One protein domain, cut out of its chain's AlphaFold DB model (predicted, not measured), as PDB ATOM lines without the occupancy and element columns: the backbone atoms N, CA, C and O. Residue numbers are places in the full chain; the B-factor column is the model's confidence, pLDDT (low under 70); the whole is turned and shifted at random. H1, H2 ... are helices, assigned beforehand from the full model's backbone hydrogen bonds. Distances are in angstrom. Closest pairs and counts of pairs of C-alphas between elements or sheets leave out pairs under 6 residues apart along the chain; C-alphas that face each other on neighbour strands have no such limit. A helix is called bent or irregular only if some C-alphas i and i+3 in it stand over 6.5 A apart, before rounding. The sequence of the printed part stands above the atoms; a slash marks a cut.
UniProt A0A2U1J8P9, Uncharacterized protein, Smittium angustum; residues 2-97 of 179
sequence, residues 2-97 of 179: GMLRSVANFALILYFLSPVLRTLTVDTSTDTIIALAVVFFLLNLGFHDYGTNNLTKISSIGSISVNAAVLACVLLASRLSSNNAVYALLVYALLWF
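AT A GLANCE: This is residues 2 to 97 of the 179 residues of an uncharacterized protein of Smittium angustum (UniProt A0A2U1J8P9). Three helices run back and forth in a flat body, H3 in the middle between H2 and H4, while a kinked fourth, H1, opens as a V from the beginning of H4. Residues 2 to 9 of H1 stick out at one side, and residues 52 to 57 of the loop between H2 and H3 stick out as well. The printed part has 96 residues, with four named helices in the order H1, H2, H3, H4 and no named strand; the class is all helix. It is flat, spanning 42 by 37 by 15 A, and only just compact, close to loose, with a radius of gyration of the C-alphas of 14.7 A.

HOW THE PARTS SIT: Begin at H1, residues 2 to 23, which has a kink of 41 degrees near residue 17 and is only just irregular: C-alphas 16 and 19 are 7.0 A apart. Its C-alpha at Ser 18 is 5.5 A from that of Tyr 87, the closest pair where it touches H4, residues 83 to 97, at a steep tilt of 54 degrees, opposite ways. Next comes H2, residues 30 to 46, apart from H1 and H4. It forms a hairpin with the hub H3, residues 60 to 77, opposite ways at a shallow tilt of 23 degrees; the closest C-alphas, of Asn 44 and Ser 65, are 4.0 A apart. H3 and H4 form another hairpin, at a shallow tilt of 21 degrees, closest at the C-alphas of Ala 77 and Val 86, 5.2 A. H1 and H3 touch only at their ends, closest at the C-alphas of Arg 22 and Ala 77, 5.9 A. In H2, H3 and H4 every O i to N i+4 pair is within hydrogen-bond range; in H1, 16 of 18 are.

IN THESE COORDINATES: Find C-alpha 2 at (141.907, 136.090, 93.539); from there H1 runs 32.4 A to C-alpha 23. H2 measures 24.2 A, H3 25.8 A and H4 20.8 A, ending at C-alpha 97, (163.609, 128.308, 93.015).

THE WHOLE: The C-alphas farthest apart, of Asp 27 and Asn 53, are 43.6 A apart. The printed part has no cut. The link from H2 to H3 is long, 13 residues; in it, residues 52 to 58 have pLDDT under 70.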
ATOM      1  N   GLY A   2     141.281 136.392  92.235       82.88
ATOM      2  CA  GLY A   2     141.907 136.090  93.539       82.88
ATOM      3  C   GLY A   2     143.426 135.851  93.505       82.88
ATOM      4  O   GLY A   2     144.144 136.430  94.314       82.88
ATOM      5  N   MET A   3     143.938 135.084  92.534       82.56
ATOM      6  CA  MET A   3     145.385 134.810  92.424       82.56
ATOM      7  C   MET A   3     146.208 136.075  92.171       82.56
ATOM      8  O   MET A   3     147.231 136.275  92.812       82.56
ATOM      9  N   LEU A   4     145.733 136.967  91.296       84.81
ATOM     10  CA  LEU A   4     146.426 138.223  91.003       84.81
ATOM     11  C   LEU A   4     146.524 139.113  92.252       84.81
ATOM     12  O   LEU A   4     147.564 139.707  92.510       84.81
ATOM     13  N   ARG A   5     145.454 139.150  93.061       87.81
ATOM     14  CA  ARG A   5     145.438 139.859  94.349       87.81
ATOM     15  C   ARG A   5     146.415 139.238  95.346       87.81
ATOM     16  O   ARG A   5     147.130 139.966  96.017       87.81
ATOM     17  N   SER A   6     146.483 137.909  95.418       87.81
ATOM     18  CA  SER A   6     147.435 137.211  96.291       87.81
ATOM     19  C   SER A   6     148.890 137.487  95.897       87.81
ATOM     20  O   SER A   6     149.691 137.824  96.764       87.81
ATOM     21  N   VAL A   7     149.213 137.433  94.600       87.25
ATOM     22  CA  VAL A   7     150.557 137.750  94.089       87.25
ATOM     23  C   VAL A   7     150.923 139.207  94.369       87.25
ATOM     24  O   VAL A   7     152.021 139.473  94.850       87.25
ATOM     25  N   ALA A   8     149.999 140.145  94.132       89.56
ATOM     26  CA  ALA A   8     150.219 141.561  94.421       89.56
ATOM     27  C   ALA A   8     150.457 141.814  95.920       89.56
ATOM     28  O   ALA A   8     151.403 142.510  96.283       89.56
ATOM     29  N   ASN A   9     149.652 141.201  96.792       90.75
ATOM     30  CA  ASN A   9     149.820 141.315  98.240       90.75
ATOM     31  C   ASN A   9     151.157 140.726  98.697       90.75
ATOM     32  O   ASN A   9     151.852 141.333  99.506       90.75
ATOM     33  N   PHE A  10     151.539 139.566  98.163       91.00
ATOM     34  CA  PHE A  10     152.812 138.934  98.485       91.00
ATOM     35  C   PHE A  10     154.004 139.807  98.063       91.00
ATOM     36  O   PHE A  10     154.913 140.030  98.860       91.00
ATOM     37  N   ALA A  11     153.975 140.355  96.846       90.12
ATOM     38  CA  ALA A  11     155.004 141.270  96.357       90.12
ATOM     39  C   ALA A  11     155.109 142.531  97.232       90.12
ATOM     40  O   ALA A  11     156.209 142.948  97.591       90.12
ATOM     41  N   LEU A  12     153.969 143.098  97.637       92.56
ATOM     42  CA  LEU A  12     153.925 144.260  98.522       92.56
ATOM     43  C   LEU A  12     154.534 143.951  99.898       92.56
ATOM     44  O   LEU A  12     155.367 144.712 100.387       92.56
ATOM     45  N   ILE A  13     154.162 142.821 100.508       93.75
ATOM     46  CA  ILE A  13     154.719 142.376 101.794       93.75
ATOM     47  C   ILE A  13     156.234 142.194 101.681       93.75
ATOM     48  O   ILE A  13     156.976 142.671 102.538       93.75
ATOM     49  N   LEU A  14     156.706 141.555 100.609       91.38
ATOM     50  CA  LEU A  14     158.132 141.333 100.383       91.38
ATOM     51  C   LEU A  14     158.896 142.656 100.214       91.38
ATOM     52  O   LEU A  14     160.006 142.795 100.728       91.38
ATOM     53  N   TYR A  15     158.295 143.649  99.552       92.31
ATOM     54  CA  TYR A  15     158.865 144.991  99.428       92.31
ATOM     55  C   TYR A  15     159.010 145.679 100.793       92.31
ATOM     56  O   TYR A  15     160.088 146.174 101.119       92.31
ATOM     57  N   PHE A  16     157.975 145.634 101.638       92.56
ATOM     58  CA  PHE A  16     158.043 146.183 102.999       92.56
ATOM     59  C   PHE A  16     159.027 145.436 103.908       92.56
ATOM     60  O   PHE A  16     159.666 146.053 104.757       92.56
ATOM     61  N   LEU A  17     159.176 144.123 103.724       89.62
ATOM     62  CA  LEU A  17     160.080 143.292 104.518       89.62
ATOM     63  C   LEU A  17     161.544 143.372 104.042       89.62
ATOM     64  O   LEU A  17     162.456 143.019 104.785       89.62
ATOM     65  N   SER A  18     161.790 143.875 102.831       91.00
ATOM     66  CA  SER A  18     163.132 144.014 102.243       91.00
ATOM     67  C   SER A  18     164.154 144.745 103.133       91.00
ATOM     68  O   SER A  18     165.252 144.212 103.293       91.00
ATOM     69  N   PRO A  19     163.861 145.909 103.758       87.62
ATOM     70  CA  PRO A  19     164.800 146.547 104.686       87.62
ATOM     71  C   PRO A  19     165.124 145.681 105.910       87.62
ATOM     72  O   PRO A  19     166.268 145.677 106.350       87.62
ATOM     73  N   VAL A  20     164.157 144.917 106.426       89.88
ATOM     74  CA  VAL A  20     164.361 144.013 107.572       89.88
ATOM     75  C   VAL A  20     165.242 142.829 107.175       89.88
ATOM     76  O   VAL A  20     166.184 142.487 107.882       89.88
ATOM     77  N   LEU A  21     164.979 142.223 106.014       86.56
ATOM     78  CA  LEU A  21     165.786 141.113 105.488       86.56
ATOM     79  C   LEU A  21     167.221 141.549 105.197       86.56
ATOM     80  O   LEU A  21     168.156 140.779 105.408       86.56
ATOM     81  N   ARG A  22     167.399 142.798 104.761       88.44
ATOM     82  CA  ARG A  22     168.719 143.386 104.558       88.44
ATOM     83  C   ARG A  22     169.500 143.491 105.866       88.44
ATOM     84  O   ARG A  22     170.679 143.162 105.871       88.44
ATOM     85  N   THR A  23     168.878 143.941 106.954       89.56
ATOM     86  CA  THR A  23     169.576 144.180 108.228       89.56
ATOM     87  C   THR A  23     169.775 142.923 109.077       89.56
ATOM     88  O   THR A  23     170.617 142.930 109.968       89.56
ATOM     89  N   LEU A  24     169.068 141.830 108.774       85.00
ATOM     90  CA  LEU A  24     168.991 140.623 109.607       85.00
ATOM     91  C   LEU A  24     170.347 139.978 109.932       85.00
ATOM     92  O   LEU A  24     170.538 139.466 111.029       85.00
ATOM     93  N   THR A  25     171.283 139.994 108.982       87.69
ATOM     94  CA  THR A  25     172.620 139.389 109.141       87.69
ATOM     95  C   THR A  25     173.744 140.375 108.836       87.69
ATOM     96  O   THR A  25     174.840 139.963 108.461       87.69
ATOM     97  N   VAL A  26     173.504 141.684 108.997       85.44
ATOM     98  CA  VAL A  26     174.535 142.717 108.760       85.44
ATOM     99  C   VAL A  26     175.751 142.519 109.664       85.44
ATOM    100  O   VAL A  26     176.876 142.563 109.164       85.44
ATOM    101  N   ASP A  27     175.515 142.192 110.934       88.06
ATOM    102  CA  ASP A  27     176.555 142.043 111.962       88.06
ATOM    103  C   ASP A  27     177.375 140.752 111.823       88.06
ATOM    104  O   ASP A  27     178.408 140.576 112.466       88.06
ATOM    105  N   THR A  28     176.928 139.825 110.973       90.94
ATOM    106  CA  THR A  28     177.646 138.579 110.697       90.94
ATOM    107  C   THR A  28     178.732 138.813 109.647       90.94
ATOM    108  O   THR A  28     178.540 139.561 108.683       90.94
ATOM    109  N   SER A  29     179.886 138.161 109.814       92.88
ATOM    110  CA  SER A  29     181.019 138.332 108.900       92.88
ATOM    111  C   SER A  29     180.694 137.865 107.473       92.88
ATOM    112  O   SER A  29     179.980 136.878 107.260       92.88
ATOM    113  N   THR A  30     181.244 138.560 106.476       91.75
ATOM    114  CA  THR A  30     180.981 138.267 105.059       91.75
ATOM    115  C   THR A  30     181.448 136.865 104.662       91.75
ATOM    116  O   THR A  30     180.718 136.165 103.962       91.75
ATOM    117  N   ASP A  31     182.601 136.415 105.160       93.81
ATOM    118  CA  ASP A  31     183.142 135.089 104.840       93.81
ATOM    119  C   ASP A  31     182.217 133.974 105.335       93.81
ATOM    120  O   ASP A  31     181.917 133.032 104.601       93.81
ATOM    121  N   THR A  32     181.669 134.123 106.548       94.12
ATOM    122  CA  THR A  32     180.692 133.166 107.087       94.12
ATOM    123  C   THR A  32     179.383 133.158 106.300       94.12
ATOM    124  O   THR A  32     178.817 132.091 106.077       94.12
ATOM    125  N   ILE A  33     178.917 134.320 105.828       94.69
ATOM    126  CA  ILE A  33     177.695 134.424 105.014       94.69
ATOM    127  C   ILE A  33     177.880 133.713 103.676       94.69
ATOM    128  O   ILE A  33     177.014 132.937 103.273       94.69
ATOM    129  N   ILE A  34     179.005 133.950 102.999       94.56
ATOM    130  CA  ILE A  34     179.305 133.302 101.719       94.56
ATOM    131  C   ILE A  34     179.446 131.789 101.920       94.56
ATOM    132  O   ILE A  34     178.849 131.026 101.163       94.56
ATOM    133  N   ALA A  35     180.155 131.346 102.964       95.88
ATOM    134  CA  ALA A  35     180.292 129.926 103.282       95.88
ATOM    135  C   ALA A  35     178.927 129.256 103.527       95.88
ATOM    136  O   ALA A  35     178.630 128.220 102.929       95.88
ATOM    137  N   LEU A  36     178.062 129.872 104.339       95.31
ATOM    138  CA  LEU A  36     176.707 129.375 104.595       95.31
ATOM    139  C   LEU A  36     175.847 129.364 103.328       95.31
ATOM    140  O   LEU A  36     175.136 128.389 103.086       95.31
ATOM    141  N   ALA A  37     175.925 130.402 102.492       96.31
ATOM    142  CA  ALA A  37     175.190 130.456 101.232       96.31
ATOM    143  C   ALA A  37     175.611 129.322 100.284       96.31
ATOM    144  O   ALA A  37     174.750 128.666  99.700       96.31
ATOM    145  N   VAL A  38     176.914 129.037 100.176       96.44
ATOM    146  CA  VAL A  38     177.424 127.901  99.392       96.44
ATOM    147  C   VAL A  38     176.877 126.583  99.936       96.44
ATOM    148  O   VAL A  38     176.349 125.784  99.162       96.44
ATOM    149  N   VAL A  39     176.928 126.367 101.255       96.94
ATOM    150  CA  VAL A  39     176.376 125.157 101.886       96.94
ATOM    151  C   VAL A  39     174.881 125.017 101.595       96.94
ATOM    152  O   VAL A  39     174.438 123.948 101.184       96.94
ATOM    153  N   PHE A  40     174.097 126.085 101.729       96.94
ATOM    154  CA  PHE A  40     172.665 126.043 101.435       96.94
ATOM    155  C   PHE A  40     172.355 125.820  99.951       96.94
ATOM    156  O   PHE A  40     171.407 125.098  99.640       96.94
ATOM    157  N   PHE A  41     173.156 126.350  99.024       96.94
ATOM    158  CA  PHE A  41     173.004 126.029  97.603       96.94
ATOM    159  C   PHE A  41     173.374 124.576  97.285       96.94
ATOM    160  O   PHE A  41     172.707 123.958  96.453       96.94
ATOM    161  N   LEU A  42     174.371 124.004  97.965       96.31
ATOM    162  CA  LEU A  42     174.696 122.579  97.854       96.31
ATOM    163  C   LEU A  42     173.577 121.701  98.425       96.31
ATOM    164  O   LEU A  42     173.203 120.716  97.794       96.31
ATOM    165  N   LEU A  43     172.995 122.081  99.567       95.25
ATOM    166  CA  LEU A  43     171.818 121.411 100.129       95.25
ATOM    167  C   LEU A  43     170.630 121.494  99.172       95.25
ATOM    168  O   LEU A  43     169.964 120.490  98.938       95.25
ATOM    169  N   ASN A  44     170.393 122.661  98.572       95.25
ATOM    170  CA  ASN A  44     169.369 122.808  97.550       95.25
ATOM    171  C   ASN A  44     169.607 121.842  96.384       95.25
ATOM    172  O   ASN A  44     168.682 121.146  95.998       95.25
ATOM    173  N   LEU A  45     170.831 121.756  95.860       92.81
ATOM    174  CA  LEU A  45     171.161 120.849  94.758       92.81
ATOM    175  C   LEU A  45     171.010 119.370  95.158       92.81
ATOM    176  O   LEU A  45     170.450 118.587  94.400       92.81
ATOM    177  N   GLY A  46     171.464 118.983  96.352       91.12
ATOM    178  CA  GLY A  46     171.414 117.593  96.817       91.12
ATOM    179  C   GLY A  46     170.009 117.100  97.176       91.12
ATOM    180  O   GLY A  46     169.674 115.951  96.897       91.12
ATOM    181  N   PHE A  47     169.176 117.960  97.765       90.88
ATOM    182  CA  PHE A  47     167.809 117.629  98.187       90.88
ATOM    183  C   PHE A  47     166.741 118.075  97.183       90.88
ATOM    184  O   PHE A  47     165.552 118.046  97.496       90.88
ATOM    185  N   HIS A  48     167.118 118.512  95.982       89.69
ATOM    186  CA  HIS A  48     166.126 118.866  94.975       89.69
ATOM    187  C   HIS A  48     165.414 117.608  94.464       89.69
ATOM    188  O   HIS A  48     166.031 116.608  94.096       89.69
ATOM    189  N   ASP A  49     164.086 117.664  94.388       87.25
ATOM    190  CA  ASP A  49     163.281 116.579  93.837       87.25
ATOM    191  C   ASP A  49     163.301 116.626  92.302       87.25
ATOM    192  O   ASP A  49     162.511 117.330  91.657       87.25
ATOM    193  N   TYR A  50     164.253 115.883  91.732       85.31
ATOM    194  CA  TYR A  50     164.441 115.705  90.290       85.31
ATOM    195  C   TYR A  50     163.428 114.747  89.646       85.31
ATOM    196  O   TYR A  50     163.423 114.610  88.421       85.31
ATOM    197  N   GLY A  51     162.572 114.090  90.436       79.94
ATOM    198  CA  GLY A  51     161.574 113.159  89.927       79.94
ATOM    199  C   GLY A  51     160.486 113.860  89.111       79.94
ATOM    200  O   GLY A  51     159.977 114.916  89.489       79.94
ATOM    201  N   THR A  52     160.078 113.248  87.999       69.75
ATOM    202  CA  THR A  52     158.966 113.739  87.160       69.75
ATOM    203  C   THR A  52     157.634 113.051  87.461       69.75
ATOM    204  O   THR A  52     156.616 113.401  86.873       69.75
ATOM    205  N   ASN A  53     157.623 112.079  88.377       67.31
ATOM    206  CA  ASN A  53     156.494 111.161  88.563       67.31
ATOM    207  C   ASN A  53     155.343 111.773  89.383       67.31
ATOM    208  O   ASN A  53     154.207 111.329  89.262       67.31
ATOM    209  N   ASN A  54     155.610 112.808  90.188       67.19
ATOM    210  CA  ASN A  54     154.618 113.473  91.037       67.19
ATOM    211  C   ASN A  54     154.404 114.923  90.587       67.19
ATOM    212  O   ASN A  54     155.022 115.864  91.090       67.19
ATOM    213  N   LEU A  55     153.512 115.099  89.613       63.59
ATOM    214  CA  LEU A  55     153.250 116.382  88.950       63.59
ATOM    215  C   LEU A  55     152.584 117.429  89.858       63.59
ATOM    216  O   LEU A  55     152.775 118.623  89.647       63.59
ATOM    217  N   THR A  56     151.832 117.001  90.875       61.75
ATOM    218  CA  THR A  56     150.995 117.887  91.706       61.75
ATOM    219  C   THR A  56     151.407 117.956  93.175       61.75
ATOM    220  O   THR A  56     150.927 118.828  93.896       61.75
ATOM    221  N   LYS A  57     152.303 117.075  93.638       66.12
ATOM    222  CA  LYS A  57     152.720 117.013  95.045       66.12
ATOM    223  C   LYS A  57     154.175 117.443  95.191       66.12
ATOM    224  O   LYS A  57     155.074 116.835  94.612       66.12
ATOM    225  N   ILE A  58     154.403 118.476  95.999       66.56
ATOM    226  CA  ILE A  58     155.742 118.818  96.480       66.56
ATOM    227  C   ILE A  58     156.119 117.750  97.507       66.56
ATOM    228  O   ILE A  58     155.412 117.551  98.498       66.56
ATOM    229  N   SER A  59     157.195 117.013  97.243       76.56
ATOM    230  CA  SER A  59     157.757 116.085  98.220       76.56
ATOM    231  C   SER A  59     158.318 116.866  99.411       76.56
ATOM    232  O   SER A  59     158.761 118.008  99.274       76.56
ATOM    233  N   SER A  60     158.328 116.253 100.596       76.31
ATOM    234  CA  SER A  60     158.974 116.842 101.779       76.31
ATOM    235  C   SER A  60     160.434 117.213 101.491       76.31
ATOM    236  O   SER A  60     160.885 118.293 101.862       76.31
ATOM    237  N   ILE A  61     161.133 116.375 100.725       78.44
ATOM    238  CA  ILE A  61     162.499 116.607 100.239       78.44
ATOM    239  C   ILE A  61     162.577 117.873  99.364       78.44
ATOM    240  O   ILE A  61     163.394 118.752  99.635       78.44
ATOM    241  N   GLY A  62     161.653 118.047  98.411       82.56
ATOM    242  CA  GLY A  62     161.575 119.261  97.594       82.56
ATOM    243  C   GLY A  62     161.364 120.543  98.411       82.56
ATOM    244  O   GLY A  62     161.952 121.574  98.092       82.56
ATOM    245  N   SER A  63     160.593 120.492  99.504       88.06
ATOM    246  CA  SER A  63     160.419 121.665 100.378       88.06
ATOM    247  C   SER A  63     161.703 122.063 101.116       88.06
ATOM    248  O   SER A  63     161.972 123.254 101.266       88.06
ATOM    249  N   ILE A  64     162.535 121.091 101.512       90.81
ATOM    250  CA  ILE A  64     163.842 121.351 102.136       90.81
ATOM    251  C   ILE A  64     164.765 122.065 101.144       90.81
ATOM    252  O   ILE A  64     165.397 123.055 101.511       90.81
ATOM    253  N   SER A  65     164.802 121.612  99.888       93.56
ATOM    254  CA  SER A  65     165.619 122.231  98.837       93.56
ATOM    255  C   SER A  65     165.215 123.686  98.576       93.56
ATOM    256  O   SER A  65     166.069 124.574  98.638       93.56
ATOM    257  N   VAL A  66     163.919 123.958  98.380       92.75
ATOM    258  CA  VAL A  66     163.429 125.327  98.137       92.75
ATOM    259  C   VAL A  66     163.717 126.236  99.332       92.75
ATOM    260  O   VAL A  66     164.198 127.354  99.146       92.75
ATOM    261  N   ASN A  67     163.496 125.758 100.559       94.25
ATOM    262  CA  ASN A  67     163.798 126.530 101.764       94.25
ATOM    263  C   ASN A  67     165.297 126.834 101.881       94.25
ATOM    264  O   ASN A  67     165.659 127.974 102.164       94.25
ATOM    265  N   ALA A  68     166.169 125.857 101.614       95.81
ATOM    266  CA  ALA A  68     167.614 126.067 101.617       95.81
ATOM    267  C   ALA A  68     168.031 127.125 100.580       95.81
ATOM    268  O   ALA A  68     168.765 128.055 100.912       95.81
ATOM    269  N   ALA A  69     167.506 127.054  99.352       96.06
ATOM    270  CA  ALA A  69     167.802 128.039  98.312       96.06
ATOM    271  C   ALA A  69     167.349 129.457  98.691       96.06
ATOM    272  O   ALA A  69     168.104 130.418  98.533       96.06
ATOM    273  N   VAL A  70     166.130 129.593  99.223       94.56
ATOM    274  CA  VAL A  70     165.593 130.892  99.649       94.56
ATOM    275  C   VAL A  70     166.408 131.455 100.815       94.56
ATOM    276  O   VAL A  70     166.740 132.638 100.791       94.56
ATOM    277  N   LEU A  71     166.806 130.627 101.786       94.62
ATOM    278  CA  LEU A  71     167.686 131.050 102.882       94.62
ATOM    279  C   LEU A  71     169.058 131.511 102.372       94.62
ATOM    280  O   LEU A  71     169.540 132.552 102.817       94.62
ATOM    281  N   ALA A  72     169.656 130.819 101.396       96.00
ATOM    282  CA  ALA A  72     170.906 131.255 100.766       96.00
ATOM    283  C   ALA A  72     170.771 132.648 100.125       96.00
ATOM    284  O   ALA A  72     171.615 133.524 100.330       96.00
ATOM    285  N   CYS A  73     169.680 132.880  99.389       95.50
ATOM    286  CA  CYS A  73     169.378 134.176  98.786       95.50
ATOM    287  C   CYS A  73     169.136 135.270  99.834       95.50
ATOM    288  O   CYS A  73     169.625 136.383  99.658       95.50
ATOM    289  N   VAL A  74     168.437 134.969 100.932       93.94
ATOM    290  CA  VAL A  74     168.221 135.914 102.043       93.94
ATOM    291  C   VAL A  74     169.545 136.296 102.711       93.94
ATOM    292  O   VAL A  74     169.779 137.476 102.968       93.94
ATOM    293  N   LEU A  75     170.443 135.334 102.937       94.38
ATOM    294  CA  LEU A  75     171.770 135.606 103.495       94.38
ATOM    295  C   LEU A  75     172.595 136.520 102.580       94.38
ATOM    296  O   LEU A  75     173.169 137.506 103.047       94.38
ATOM    297  N   LEU A  76     172.599 136.246 101.272       93.62
ATOM    298  CA  LEU A  76     173.261 137.090 100.273       93.62
ATOM    299  C   LEU A  76     172.623 138.480 100.160       93.62
ATOM    300  O   LEU A  76     173.335 139.462  99.955       93.62
ATOM    301  N   ALA A  77     171.304 138.586 100.339       93.06
ATOM    302  CA  ALA A  77     170.587 139.854 100.278       93.06
ATOM    303  C   ALA A  77     171.093 140.870 101.313       93.06
ATOM    304  O   ALA A  77     171.139 142.062 101.018       93.06
ATOM    305  N   SER A  78     171.551 140.418 102.486       91.69
ATOM    306  CA  SER A  78     172.129 141.307 103.509       91.69
ATOM    307  C   SER A  78     173.342 142.109 103.020       91.69
ATOM    308  O   SER A  78     173.636 143.181 103.546       91.69
ATOM    309  N   ARG A  79     174.044 141.608 101.994       91.69
ATOM    310  CA  ARG A  79     175.240 142.239 101.420       91.69
ATOM    311  C   ARG A  79     174.918 143.260 100.330       91.69
ATOM    312  O   ARG A  79     175.809 143.986  99.895       91.69
ATOM    313  N   LEU A  80     173.666 143.340  99.880       91.25
ATOM    314  CA  LEU A  80     173.256 144.326  98.884       91.25
ATOM    315  C   LEU A  80     173.074 145.704  99.536       91.25
ATOM    316  O   LEU A  80     172.516 145.857 100.624       91.25
ATOM    317  N   SER A  81     173.539 146.739  98.840       87.06
ATOM    318  CA  SER A  81     173.543 148.120  99.336       87.06
ATOM    319  C   SER A  81     172.198 148.839  99.194       87.06
ATOM    320  O   SER A  81     171.973 149.841  99.871       87.06
ATOM    321  N   SER A  82     171.290 148.352  98.342       92.56
ATOM    322  CA  SER A  82     169.993 148.987  98.094       92.56
ATOM    323  C   SER A  82     168.827 148.051  98.399       92.56
ATOM    324  O   SER A  82     168.831 146.875  98.036       92.56
ATOM    325  N   ASN A  83     167.786 148.597  99.033       91.81
ATOM    326  CA  ASN A  83     166.574 147.840  99.367       91.81
ATOM    327  C   ASN A  83     165.853 147.351  98.100       91.81
ATOM    328  O   ASN A  83     165.277 146.268  98.099       91.81
ATOM    329  N   ASN A  84     165.953 148.106  97.001       93.12
ATOM    330  CA  ASN A  84     165.405 147.709  95.704       93.12
ATOM    331  C   ASN A  84     166.129 146.490  95.128       93.12
ATOM    332  O   ASN A  84     165.480 145.606  94.575       93.12
ATOM    333  N   ALA A  85     167.457 146.411  95.274       93.56
ATOM    334  CA  ALA A  85     168.205 145.243  94.827       93.56
ATOM    335  C   ALA A  85     167.904 144.019  95.709       93.56
ATOM    336  O   ALA A  85     167.783 142.919  95.182       93.56
ATOM    337  N   VAL A  86     167.715 144.209  97.022       94.25
ATOM    338  CA  VAL A  86     167.263 143.143  97.937       94.25
ATOM    339  C   VAL A  86     165.900 142.609  97.515       94.25
ATOM    340  O   VAL A  86     165.746 141.405  97.322       94.25
ATOM    341  N   TYR A  87     164.934 143.500  97.296       94.19
ATOM    342  CA  TYR A  87     163.615 143.130  96.796       94.19
ATOM    343  C   TYR A  87     163.707 142.354  95.475       94.19
ATOM    344  O   TYR A  87     163.144 141.266  95.356       94.19
ATOM    345  N   ALA A  88     164.465 142.870  94.502       94.94
ATOM    346  CA  ALA A  88     164.644 142.226  93.204       94.94
ATOM    347  C   ALA A  88     165.277 140.831  93.330       94.94
ATOM    348  O   ALA A  88     164.806 139.893  92.690       94.94
ATOM    349  N   LEU A  89     166.294 140.677  94.184       94.88
ATOM    350  CA  LEU A  89     166.947 139.394  94.440       94.88
ATOM    351  C   LEU A  89     165.975 138.388  95.059       94.88
ATOM    352  O   LEU A  89     165.948 137.237  94.633       94.88
ATOM    353  N   LEU A  90     165.155 138.802  96.025       94.38
ATOM    354  CA  LEU A  90     164.191 137.917  96.686       94.38
ATOM    355  C   LEU A  90     163.048 137.507  95.752       94.38
ATOM    356  O   LEU A  90     162.674 136.334  95.718       94.38
ATOM    357  N   VAL A  91     162.523 138.440  94.952       94.12
ATOM    358  CA  VAL A  91     161.539 138.119  93.907       94.12
ATOM    359  C   VAL A  91     162.148 137.149  92.899       94.12
ATOM    360  O   VAL A  91     161.528 136.137  92.573       94.12
ATOM    361  N   TYR A  92     163.373 137.414  92.443       94.75
ATOM    362  CA  TYR A  92     164.078 136.531  91.520       94.75
ATOM    363  C   TYR A  92     164.308 135.140  92.124       94.75
ATOM    364  O   TYR A  92     164.048 134.142  91.458       94.75
ATOM    365  N   ALA A  93     164.707 135.056  93.395       94.56
ATOM    366  CA  ALA A  93     164.894 133.793  94.101       94.56
ATOM    367  C   ALA A  93     163.604 132.963  94.130       94.56
ATOM    368  O   ALA A  93     163.628 131.771  93.840       94.56
ATOM    369  N   LEU A  94     162.458 133.584  94.411       93.12
ATOM    370  CA  LEU A  94     161.172 132.884  94.424       93.12
ATOM    371  C   LEU A  94     160.728 132.461  93.023       93.12
ATOM    372  O   LEU A  94     160.246 131.341  92.838       93.12
ATOM    373  N   LEU A  95     160.924 133.319  92.022       93.81
ATOM    374  CA  LEU A  95     160.651 132.960  90.633       93.81
ATOM    375  C   LEU A  95     161.518 131.778  90.190       93.81
ATOM    376  O   LEU A  95     160.999 130.850  89.575       93.81
ATOM    377  N   TRP A  96     162.807 131.778  90.534       93.81
ATOM    378  CA  TRP A  96     163.769 130.783  90.068       93.81
ATOM    379  C   TRP A  96     163.735 129.465  90.851       93.81
ATOM    380  O   TRP A  96     163.856 128.399  90.256       93.81
ATOM    381  N   PHE A  97     163.560 129.506  92.172       91.94
ATOM    382  CA  PHE A  97     163.609 128.308  93.015       91.94
ATOM    383  C   PHE A  97     162.235 127.741  93.367       91.94
ATOM    384  O   PHE A  97     162.133 126.539  93.575       91.94
TER     385      PHE A  97